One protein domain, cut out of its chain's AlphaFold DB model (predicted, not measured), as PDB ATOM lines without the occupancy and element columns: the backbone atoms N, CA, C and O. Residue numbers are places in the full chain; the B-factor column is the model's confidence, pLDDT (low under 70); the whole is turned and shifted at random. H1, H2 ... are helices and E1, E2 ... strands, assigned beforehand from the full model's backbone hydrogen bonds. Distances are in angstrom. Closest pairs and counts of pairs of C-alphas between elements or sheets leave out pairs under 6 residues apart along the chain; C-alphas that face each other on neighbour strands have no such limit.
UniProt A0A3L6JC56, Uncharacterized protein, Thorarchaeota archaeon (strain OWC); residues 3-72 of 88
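This is residues 3 to 72 of the 88 residues of an uncharacterized protein of Thorarchaeota archaeon (strain OWC) (UniProt A0A3L6JC56). A loop-rich head holds the small antiparallel sheet E1 - E2 with short helices H1 and H2; long helix H3 leads away as an arm, with H4 at its tip. The printed part has 70 residues, with four named helices and two named strands in the order E1, H1, E2, H2, H3, H4; of the 37 residues in named elements helices hold 30 and strands 7, the class mostly helix. The whole is loose, with a radius of gyration of the C-alphas of 14.3 A, spanning 43 by 26 by 20 A.

Find E1, residues 3 to 5, from C-alpha 3 at (-2.532, 34.826, -43.156); E2 is residues 30 to 33, H1 15 to 19, H2 35 to 38. H3, residues 46 to 62, runs 24.0 A; H4, residues 67 to 70, ends at C-alpha 70, (-24.081, 39.765, -58.300).

Between antiparallel E1 and E2, at 139 degrees, find N 4 and O 31 within hydrogen-bond range, 2.8 A. H3 is apart from E1, E2, H1 and H2. In H1 and H3 every O i to N i+4 pair is within hydrogen-bond range; H2 and H4 are too short for one.

The farthest C-alphas, Cys 25 and Asp 68, are 43.5 A apart. The printed part has no cut and no long link. Residue 21 and residues 34 to 42 have pLDDT under 70.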
ATOM      1  N   PHE A   3      -2.819  36.037 -43.911       84.44
ATOM      2  CA  PHE A   3      -2.532  34.826 -43.156       84.44
ATOM      3  C   PHE A   3      -1.095  34.844 -42.658       84.44
ATOM      4  O   PHE A   3      -0.156  34.956 -43.441       84.44
ATOM      5  N   LYS A   4      -0.901  34.696 -41.346       85.50
ATOM      6  CA  LYS A   4       0.420  34.617 -40.717       85.50
ATOM      7  C   LYS A   4       0.769  33.171 -40.383       85.50
ATOM      8  O   LYS A   4       0.069  32.522 -39.608       85.50
ATOM      9  N   CYS A   5       1.887  32.675 -40.901       86.75
ATOM     10  CA  CYS A   5       2.434  31.379 -40.520       86.75
ATOM     11  C   CYS A   5       2.809  31.374 -39.031       86.75
ATOM     12  O   CYS A   5       3.566  32.227 -38.565       86.75
ATOM     13  N   SER A   6       2.308  30.391 -38.281       84.88
ATOM     14  CA  SER A   6       2.563  30.287 -36.837       84.88
ATOM     15  C   SER A   6       3.993  29.863 -36.494       84.88
ATOM     16  O   SER A   6       4.426  30.081 -35.369       84.88
ATOM     17  N   ALA A   7       4.719  29.264 -37.442       85.00
ATOM     18  CA  ALA A   7       6.078  28.767 -37.221       85.00
ATOM     19  C   ALA A   7       7.155  29.810 -37.555       85.00
ATOM     20  O   ALA A   7       8.049  30.044 -36.752       85.00
ATOM     21  N   CYS A   8       7.077  30.446 -38.731       84.94
ATOM     22  CA  CYS A   8       8.109  31.384 -39.196       84.94
ATOM     23  C   CYS A   8       7.669  32.852 -39.180       84.94
ATOM     24  O   CYS A   8       8.453  33.730 -39.526       84.94
ATOM     25  N   GLY A   9       6.409  33.134 -38.835       82.38
ATOM     26  CA  GLY A   9       5.883  34.494 -38.749       82.38
ATOM     27  C   GLY A   9       5.662  35.199 -40.090       82.38
ATOM     28  O   GLY A   9       5.151  36.318 -40.073       82.38
ATOM     29  N   ARG A  10       5.998  34.567 -41.225       84.31
ATOM     30  CA  ARG A  10       5.739  35.116 -42.564       84.31
ATOM     31  C   ARG A  10       4.252  35.288 -42.810       84.31
ATOM     32  O   ARG A  10       3.440  34.507 -42.315       84.31
ATOM     33  N   VAL A  11       3.927  36.300 -43.596       84.94
ATOM     34  CA  VAL A  11       2.558  36.672 -43.935       84.94
ATOM     35  C   VAL A  11       2.341  36.431 -45.422       84.94
ATOM     36  O   VAL A  11       3.243  36.704 -46.208       84.94
ATOM     37  N   SER A  12       1.167  35.925 -45.792       80.94
ATOM     38  CA  SER A  12       0.756  35.745 -47.182       80.94
ATOM     39  C   SER A  12      -0.706  36.146 -47.371       80.94
ATOM     40  O   SER A  12      -1.518  35.994 -46.457       80.94
ATOM     41  N   ALA A  13      -1.023  36.660 -48.560       82.00
ATOM     42  CA  ALA A  13      -2.391  36.894 -49.033       82.00
ATOM     43  C   ALA A  13      -2.888  35.757 -49.951       82.00
ATOM     44  O   ALA A  13      -3.990  35.820 -50.482       82.00
ATOM     45  N   ASP A  14      -2.052  34.745 -50.188       80.38
ATOM     46  CA  ASP A  14      -2.327  33.634 -51.093       80.38
ATOM     47  C   ASP A  14      -3.046  32.508 -50.337       80.38
ATOM     48  O   ASP A  14      -2.432  31.780 -49.551       80.38
ATOM     49  N   ILE A  15      -4.361  32.399 -50.540       77.06
ATOM     50  CA  ILE A  15      -5.187  31.403 -49.852       77.06
ATOM     51  C   ILE A  15      -4.833  29.973 -50.273       77.06
ATOM     52  O   ILE A  15      -4.850  29.083 -49.426       77.06
ATOM     53  N   ASP A  16      -4.414  29.754 -51.520       79.12
ATOM     54  CA  ASP A  16      -4.040  28.426 -52.012       79.12
ATOM     55  C   ASP A  16      -2.785  27.933 -51.287       79.12
ATOM     56  O   ASP A  16      -2.771  26.839 -50.729       79.12
ATOM     57  N   LYS A  17      -1.765  28.792 -51.132       75.50
ATOM     58  CA  LYS A  17      -0.578  28.461 -50.315       75.50
ATOM     59  C   LYS A  17      -0.920  28.121 -48.865       75.50
ATOM     60  O   LYS A  17      -0.217  27.324 -48.236       75.50
ATOM     61  N   VAL A  18      -1.954  28.753 -48.315       76.00
ATOM     62  CA  VAL A  18      -2.418  28.513 -46.944       76.00
ATOM     63  C   VAL A  18      -3.137  27.171 -46.842       76.00
ATOM     64  O   VAL A  18      -2.828  26.398 -45.933       76.00
ATOM     65  N   LEU A  19      -4.044  26.878 -47.776       74.62
ATOM     66  CA  LEU A  19      -4.816  25.634 -47.819       74.62
ATOM     67  C   LEU A  19      -3.932  24.419 -48.138       74.62
ATOM     68  O   LEU A  19      -4.068  23.380 -47.492       74.62
ATOM     69  N   ASP A  20      -2.958  24.579 -49.032       78.44
ATOM     70  CA  ASP A  20      -2.000  23.531 -49.401       78.44
ATOM     71  C   ASP A  20      -0.874  23.356 -48.370       78.44
ATOM     72  O   ASP A  20      -0.069  22.421 -48.439       78.44
ATOM     73  N   GLY A  21      -0.793  24.244 -47.372       65.62
ATOM     74  CA  GLY A  21       0.235  24.183 -46.339       65.62
ATOM     75  C   GLY A  21       1.650  24.428 -46.877       65.62
ATOM     76  O   GLY A  21       2.625  23.916 -46.321       65.62
ATOM     77  N   ALA A  22       1.765  25.205 -47.952       73.69
ATOM     78  CA  ALA A  22       2.987  25.447 -48.709       73.69
ATOM     79  C   ALA A  22       3.762  26.674 -48.199       73.69
ATOM     80  O   ALA A  22       4.304  27.462 -48.977       73.69
ATOM     81  N   CYS A  23       3.840  26.868 -46.877       80.31
ATOM     82  CA  CYS A  23       4.789  27.846 -46.358       80.31
ATOM     83  C   CYS A  23       6.207  27.374 -46.694       80.31
ATOM     84  O   CYS A  23       6.540  26.220 -46.444       80.31
ATOM     85  N   GLU A  24       7.092  28.266 -47.138       79.19
ATOM     86  CA  GLU A  24       8.494  27.921 -47.438       79.19
ATOM     87  C   GLU A  24       9.270  27.351 -46.232       79.19
ATOM     88  O   GLU A  24      10.342  26.782 -46.392       79.19
ATOM     89  N   CYS A  25       8.744  27.493 -45.010       81.44
ATOM     90  CA  CYS A  25       9.298  26.852 -43.812       81.44
ATOM     91  C   CYS A  25       8.769  25.426 -43.545       81.44
ATOM     92  O   CYS A  25       9.103  24.845 -42.518       81.44
ATOM     93  N   GLY A  26       7.897  24.886 -44.405       77.94
ATOM     94  CA  GLY A  26       7.272  23.564 -44.264       77.94
ATOM     95  C   GLY A  26       6.075  23.499 -43.302       77.94
ATOM     96  O   GLY A  26       5.450  22.450 -43.159       77.94
ATOM     97  N   SER A  27       5.732  24.601 -42.630       79.56
ATOM     98  CA  SER A  27       4.561  24.668 -41.746       79.56
ATOM     99  C   SER A  27       3.254  24.770 -42.532       79.56
ATOM    100  O   SER A  27       3.120  25.606 -43.422       79.56
ATOM    101  N   ARG A  28       2.252  24.003 -42.091       80.25
ATOM    102  CA  ARG A  28       0.862  24.069 -42.577       80.25
ATOM    103  C   ARG A  28      -0.068  24.877 -41.670       80.25
ATOM    104  O   ARG A  28      -1.273  24.917 -41.878       80.25
ATOM    105  N   ARG A  29       0.474  25.458 -40.597       83.94
ATOM    106  CA  ARG A  29      -0.306  26.191 -39.593       83.94
ATOM    107  C   ARG A  29      -0.253  27.684 -39.880       83.94
ATOM    108  O   ARG A  29       0.798  28.311 -39.710       83.94
ATOM    109  N   PHE A  30      -1.399  28.234 -40.257       85.44
ATOM    110  CA  PHE A  30      -1.593  29.656 -40.507       85.44
ATOM    111  C   PHE A  30      -2.684  30.211 -39.593       85.44
ATOM    112  O   PHE A  30      -3.664  29.538 -39.290       85.44
ATOM    113  N   GLN A  31      -2.495  31.448 -39.143       85.38
ATOM    114  CA  GLN A  31      -3.493  32.216 -38.412       85.38
ATOM    115  C   GLN A  31      -4.006  33.333 -39.304       85.38
ATOM    116  O   GLN A  31      -3.210  34.116 -39.826       85.38
ATOM    117  N   LEU A  32      -5.326  33.439 -39.412       81.69
ATOM    118  CA  LEU A  32      -5.960  34.602 -40.007       81.69
ATOM    119  C   LEU A  32      -5.684  35.834 -39.141       81.69
ATOM    120  O   LEU A  32      -5.850  35.796 -37.917       81.69
ATOM    121  N   LYS A  33      -5.232  36.917 -39.768       77.00
ATOM    122  CA  LYS A  33      -5.008  38.204 -39.113       77.00
ATOM    123  C   LYS A  33      -5.677  39.308 -39.936       77.00
ATOM    124  O   LYS A  33      -5.557  39.293 -41.160       77.00
ATOM    125  N   PRO A  34      -6.371  40.256 -39.286       66.75
ATOM    126  CA  PRO A  34      -6.905  41.424 -39.977       66.75
ATOM    127  C   PRO A  34      -5.759  42.268 -40.552       66.75
ATOM    128  O   PRO A  34      -4.700  42.382 -39.925       66.75
ATOM    129  N   ASP A  35      -5.974  42.837 -41.743       62.88
ATOM    130  CA  ASP A  35      -4.937  43.514 -42.540       62.88
ATOM    131  C   ASP A  35      -4.251  44.656 -41.763       62.88
ATOM    132  O   ASP A  35      -3.031  44.810 -41.838       62.88
ATOM    133  N   GLU A  36      -4.997  45.376 -40.922       59.19
ATOM    134  CA  GLU A  36      -4.498  46.487 -40.098       59.19
ATOM    135  C   GLU A  36      -3.471  46.059 -39.036       59.19
ATOM    136  O   GLU A  36      -2.587  46.833 -38.666       59.19
ATOM    137  N   ALA A  37      -3.521  44.807 -38.570       56.50
ATOM    138  CA  ALA A  37      -2.658  44.312 -37.496       56.50
ATOM    139  C   ALA A  37      -1.241  43.921 -37.963       56.50
ATOM    140  O   ALA A  37      -0.401  43.546 -37.140       56.50
ATOM    141  N   LEU A  38      -0.964  43.961 -39.273       57.31
ATOM    142  CA  LEU A  38       0.279  43.449 -39.868       57.31
ATOM    143  C   LEU A  38       1.073  44.488 -40.676       57.31
ATOM    144  O   LEU A  38       2.145  44.158 -41.189       57.31
ATOM    145  N   LEU A  39       0.594  45.733 -40.744       52.25
ATOM    146  CA  LEU A  39       1.102  46.784 -41.635       52.25
ATOM    147  C   LEU A  39       2.593  47.172 -41.489       52.25
ATOM    148  O   LEU A  39       3.146  47.616 -42.491       52.25
ATOM    149  N   PRO A  40       3.310  46.950 -40.364       53.69
ATOM    150  CA  PRO A  40       4.767  47.109 -40.355       53.69
ATOM    151  C   PRO A  40       5.563  45.801 -40.548       53.69
ATOM    152  O   PRO A  40       6.782  45.857 -40.688       53.69
ATOM    153  N   LEU A  41       4.932  44.618 -40.514       52.59
ATOM    154  CA  LEU A  41       5.633  43.335 -40.311       52.59
ATOM    155  C   LEU A  41       5.771  42.457 -41.565       52.59
ATOM    156  O   LEU A  41       6.528  41.485 -41.539       52.59
ATOM    157  N   ALA A  42       5.067  42.765 -42.654       60.97
ATOM    158  CA  ALA A  42       5.003  41.902 -43.831       60.97
ATOM    159  C   ALA A  42       5.641  42.558 -45.065       60.97
ATOM    160  O   ALA A  42       5.069  43.472 -45.653       60.97
ATOM    161  N   ARG A  43       6.798  42.049 -45.513       71.44
ATOM    162  CA  ARG A  43       7.245  42.257 -46.901       71.44
ATOM    163  C   ARG A  43       6.475  41.285 -47.793       71.44
ATOM    164  O   ARG A  43       6.910  40.152 -47.971       71.44
ATOM    165  N   LEU A  44       5.313  41.713 -48.275       71.62
ATOM    166  CA  LEU A  44       4.558  40.984 -49.293       71.62
ATOM    167  C   LEU A  44       5.259  41.129 -50.647       71.62
ATOM    168  O   LEU A  44       5.813  42.187 -50.952       71.62
ATOM    169  N   SER A  45       5.231  40.073 -51.457       81.12
ATOM    170  CA  SER A  45       5.603  40.189 -52.871       81.12
ATOM    171  C   SER A  45       4.583  41.044 -53.634       81.12
ATOM    172  O   SER A  45       3.441  41.188 -53.204       81.12
ATOM    173  N   GLU A  46       4.965  41.587 -54.790       79.25
ATOM    174  CA  GLU A  46       4.072  42.405 -55.628       79.25
ATOM    175  C   GLU A  46       2.784  41.655 -56.013       79.25
ATOM    176  O   GLU A  46       1.685  42.187 -55.884       79.25
ATOM    177  N   ALA A  47       2.898  40.369 -56.362       79.62
ATOM    178  CA  ALA A  47       1.743  39.517 -56.633       79.62
ATOM    179  C   ALA A  47       0.822  39.350 -55.407       79.62
ATOM    180  O   ALA A  47      -0.398  39.299 -55.548       79.62
ATOM    181  N   GLU A  48       1.379  39.273 -54.195       78.38
ATOM    182  CA  GLU A  48       0.588  39.184 -52.960       78.38
ATOM    183  C   GLU A  48      -0.068  40.513 -52.584       78.38
ATOM    184  O   GLU A  48      -1.176  40.503 -52.054       78.38
ATOM    185  N   VAL A  49       0.578  41.643 -52.887       80.31
ATOM    186  CA  VAL A  49      -0.027  42.974 -52.746       80.31
ATOM    187  C   VAL A  49      -1.236  43.094 -53.670       80.31
ATOM    188  O   VAL A  49      -2.326  43.389 -53.188       80.31
ATOM    189  N   ILE A  50      -1.082  42.760 -54.955       81.81
ATOM    190  CA  ILE A  50      -2.182  42.793 -55.933       81.81
ATOM    191  C   ILE A  50      -3.342  41.899 -55.481       81.81
ATOM    192  O   ILE A  50      -4.495  42.321 -55.516       81.81
ATOM    193  N   ARG A  51      -3.059  40.676 -55.013       82.06
ATOM    194  CA  ARG A  51      -4.106  39.776 -54.503       82.06
ATOM    195  C   ARG A  51      -4.825  40.343 -53.286       82.06
ATOM    196  O   ARG A  51      -6.049  40.275 -53.238       82.06
ATOM    197  N   ARG A  52      -4.092  40.897 -52.316       81.94
ATOM    198  CA  ARG A  52      -4.691  41.544 -51.140       81.94
ATOM    199  C   ARG A  52      -5.623  42.673 -51.574       81.94
ATOM    200  O   ARG A  52      -6.764  42.710 -51.125       81.94
ATOM    201  N   ASP A  53      -5.147  43.555 -52.445       81.94
ATOM    202  CA  ASP A  53      -5.898  44.735 -52.873       81.94
ATOM    203  C   ASP A  53      -7.141  44.341 -53.677       81.94
ATOM    204  O   ASP A  53      -8.212  44.909 -53.471       81.94
ATOM    205  N   LEU A  54      -7.039  43.307 -54.518       83.00
ATOM    206  CA  LEU A  54      -8.182  42.753 -55.238       83.00
ATOM    207  C   LEU A  54      -9.220  42.146 -54.287       83.00
ATOM    208  O   LEU A  54     -10.409  42.372 -54.483       83.00
ATOM    209  N   HIS A  55      -8.793  41.408 -53.257       81.19
ATOM    210  CA  HIS A  55      -9.707  40.879 -52.241       81.19
ATOM    211  C   HIS A  55     -10.448  42.000 -51.511       81.19
ATOM    212  O   HIS A  55     -11.666  41.948 -51.407       81.19
ATOM    213  N   VAL A  56      -9.728  43.036 -51.069       81.31
ATOM    214  CA  VAL A  56     -10.340  44.190 -50.395       81.31
ATOM    215  C   VAL A  56     -11.324  44.904 -51.318       81.31
ATOM    216  O   VAL A  56     -12.428  45.242 -50.901       81.31
ATOM    217  N   TRP A  57     -10.945  45.123 -52.578       84.94
ATOM    218  CA  TRP A  57     -11.830  45.744 -53.554       84.94
ATOM    219  C   TRP A  57     -13.083  44.896 -53.790       84.94
ATOM    220  O   TRP A  57     -14.184  45.440 -53.794       84.94
ATOM    221  N   LEU A  58     -12.936  43.578 -53.949       84.06
ATOM    222  CA  LEU A  58     -14.067  42.668 -54.120       84.06
ATOM    223  C   LEU A  58     -15.013  42.734 -52.924       84.06
ATOM    224  O   LEU A  58     -16.193  42.971 -53.141       84.06
ATOM    225  N   ASP A  59     -14.507  42.601 -51.698       84.00
ATOM    226  CA  ASP A  59     -15.330  42.642 -50.483       84.00
ATOM    227  C   ASP A  59     -16.139  43.951 -50.415       84.00
ATOM    228  O   ASP A  59     -17.364  43.927 -50.309       84.00
ATOM    229  N   LEU A  60     -15.479  45.100 -50.613       82.88
ATOM    230  CA  LEU A  60     -16.132  46.414 -50.575       82.88
ATOM    231  C   LEU A  60     -17.209  46.597 -51.652       82.88
ATOM    232  O   LEU A  60     -18.230  47.238 -51.401       82.88
ATOM    233  N   ASN A  61     -16.979  46.080 -52.859       83.12
ATOM    234  CA  ASN A  61     -17.936  46.233 -53.952       83.12
ATOM    235  C   ASN A  61     -19.088  45.236 -53.816       83.12
ATOM    236  O   ASN A  61     -20.239  45.633 -53.972       83.12
ATOM    237  N   LEU A  62     -18.809  43.978 -53.467       85.56
ATOM    238  CA  LEU A  62     -19.831  42.950 -53.263       85.56
ATOM    239  C   LEU A  62     -20.781  43.316 -52.118       85.56
ATOM    240  O   LEU A  62     -21.992  43.208 -52.299       85.56
ATOM    241  N   ASP A  63     -20.261  43.820 -50.994       83.31
ATOM    242  CA  ASP A  63     -21.072  44.246 -49.841       83.31
ATOM    243  C   ASP A  63     -22.049  45.384 -50.187       83.31
ATOM    244  O   ASP A  63     -23.077  45.563 -49.531       83.31
ATOM    245  N   SER A  64     -21.740  46.160 -51.228       80.75
ATOM    246  CA  SER A  64     -22.561  47.281 -51.691       80.75
ATOM    247  C   SER A  64     -23.610  46.904 -52.746       80.75
ATOM    248  O   SER A  64     -24.453  47.734 -53.091       80.75
ATOM    249  N   MET A  65     -23.570  45.675 -53.271       85.38
ATOM    250  CA  MET A  65     -24.436  45.227 -54.364       85.38
ATOM    251  C   MET A  65     -25.658  44.459 -53.855       85.38
ATOM    252  O   MET A  65     -25.595  43.687 -52.899       85.38
ATOM    253  N   ALA A  66     -26.791  44.622 -54.544       85.44
ATOM    254  CA  ALA A  66     -27.946  43.757 -54.333       85.44
ATOM    255  C   ALA A  66     -27.657  42.347 -54.873       85.44
ATOM    256  O   ALA A  66     -26.945  42.178 -55.863       85.44
ATOM    257  N   ALA A  67     -28.254  41.323 -54.255       82.75
ATOM    258  CA  ALA A  67     -28.008  39.924 -54.615       82.75
ATOM    259  C   ALA A  67     -28.275  39.620 -56.105       82.75
ATOM    260  O   ALA A  67     -27.547  38.840 -56.716       82.75
ATOM    261  N   ASP A  68     -29.273  40.273 -56.705       85.44
ATOM    262  CA  ASP A  68     -29.623  40.089 -58.116       85.44
ATOM    263  C   ASP A  68     -28.544  40.634 -59.072       85.44
ATOM    264  O   ASP A  68     -28.323  40.075 -60.152       85.44
ATOM    265  N   ASP A  69     -27.810  41.670 -58.658       82.31
ATOM    266  CA  ASP A  69     -26.750  42.296 -59.454       82.31
ATOM    267  C   ASP A  69     -25.447  41.488 -59.430       82.31
ATOM    268  O   ASP A  69     -24.659  41.549 -60.380       82.31
ATOM    269  N   LEU A  70     -25.241  40.660 -58.400       80.25
ATOM    270  CA  LEU A  70     -24.081  39.765 -58.300       80.25
ATOM    271  C   LEU A  70     -23.998  38.794 -59.483       80.25
ATOM    272  O   LEU A  70     -22.908  38.493 -59.965       80.25
ATOM    273  N   SER A  71     -25.150  38.354 -60.003       77.88
ATOM    274  CA  SER A  71     -25.231  37.450 -61.159       77.88
ATOM    275  C   SER A  71     -24.678  38.050 -62.461       77.88
ATOM    276  O   SER A  71     -24.453  37.327 -63.432       77.88
ATOM    277  N   ARG A  72     -24.458  39.370 -62.490       80.38
ATOM    278  CA  ARG A  72     -24.000  40.135 -63.658       80.38
ATOM    279  C   ARG A  72     -22.607  40.727 -63.473       80.38
ATOM    280  O   ARG A  72     -22.125  41.425 -64.368       80.38
TER     281      ARG A  72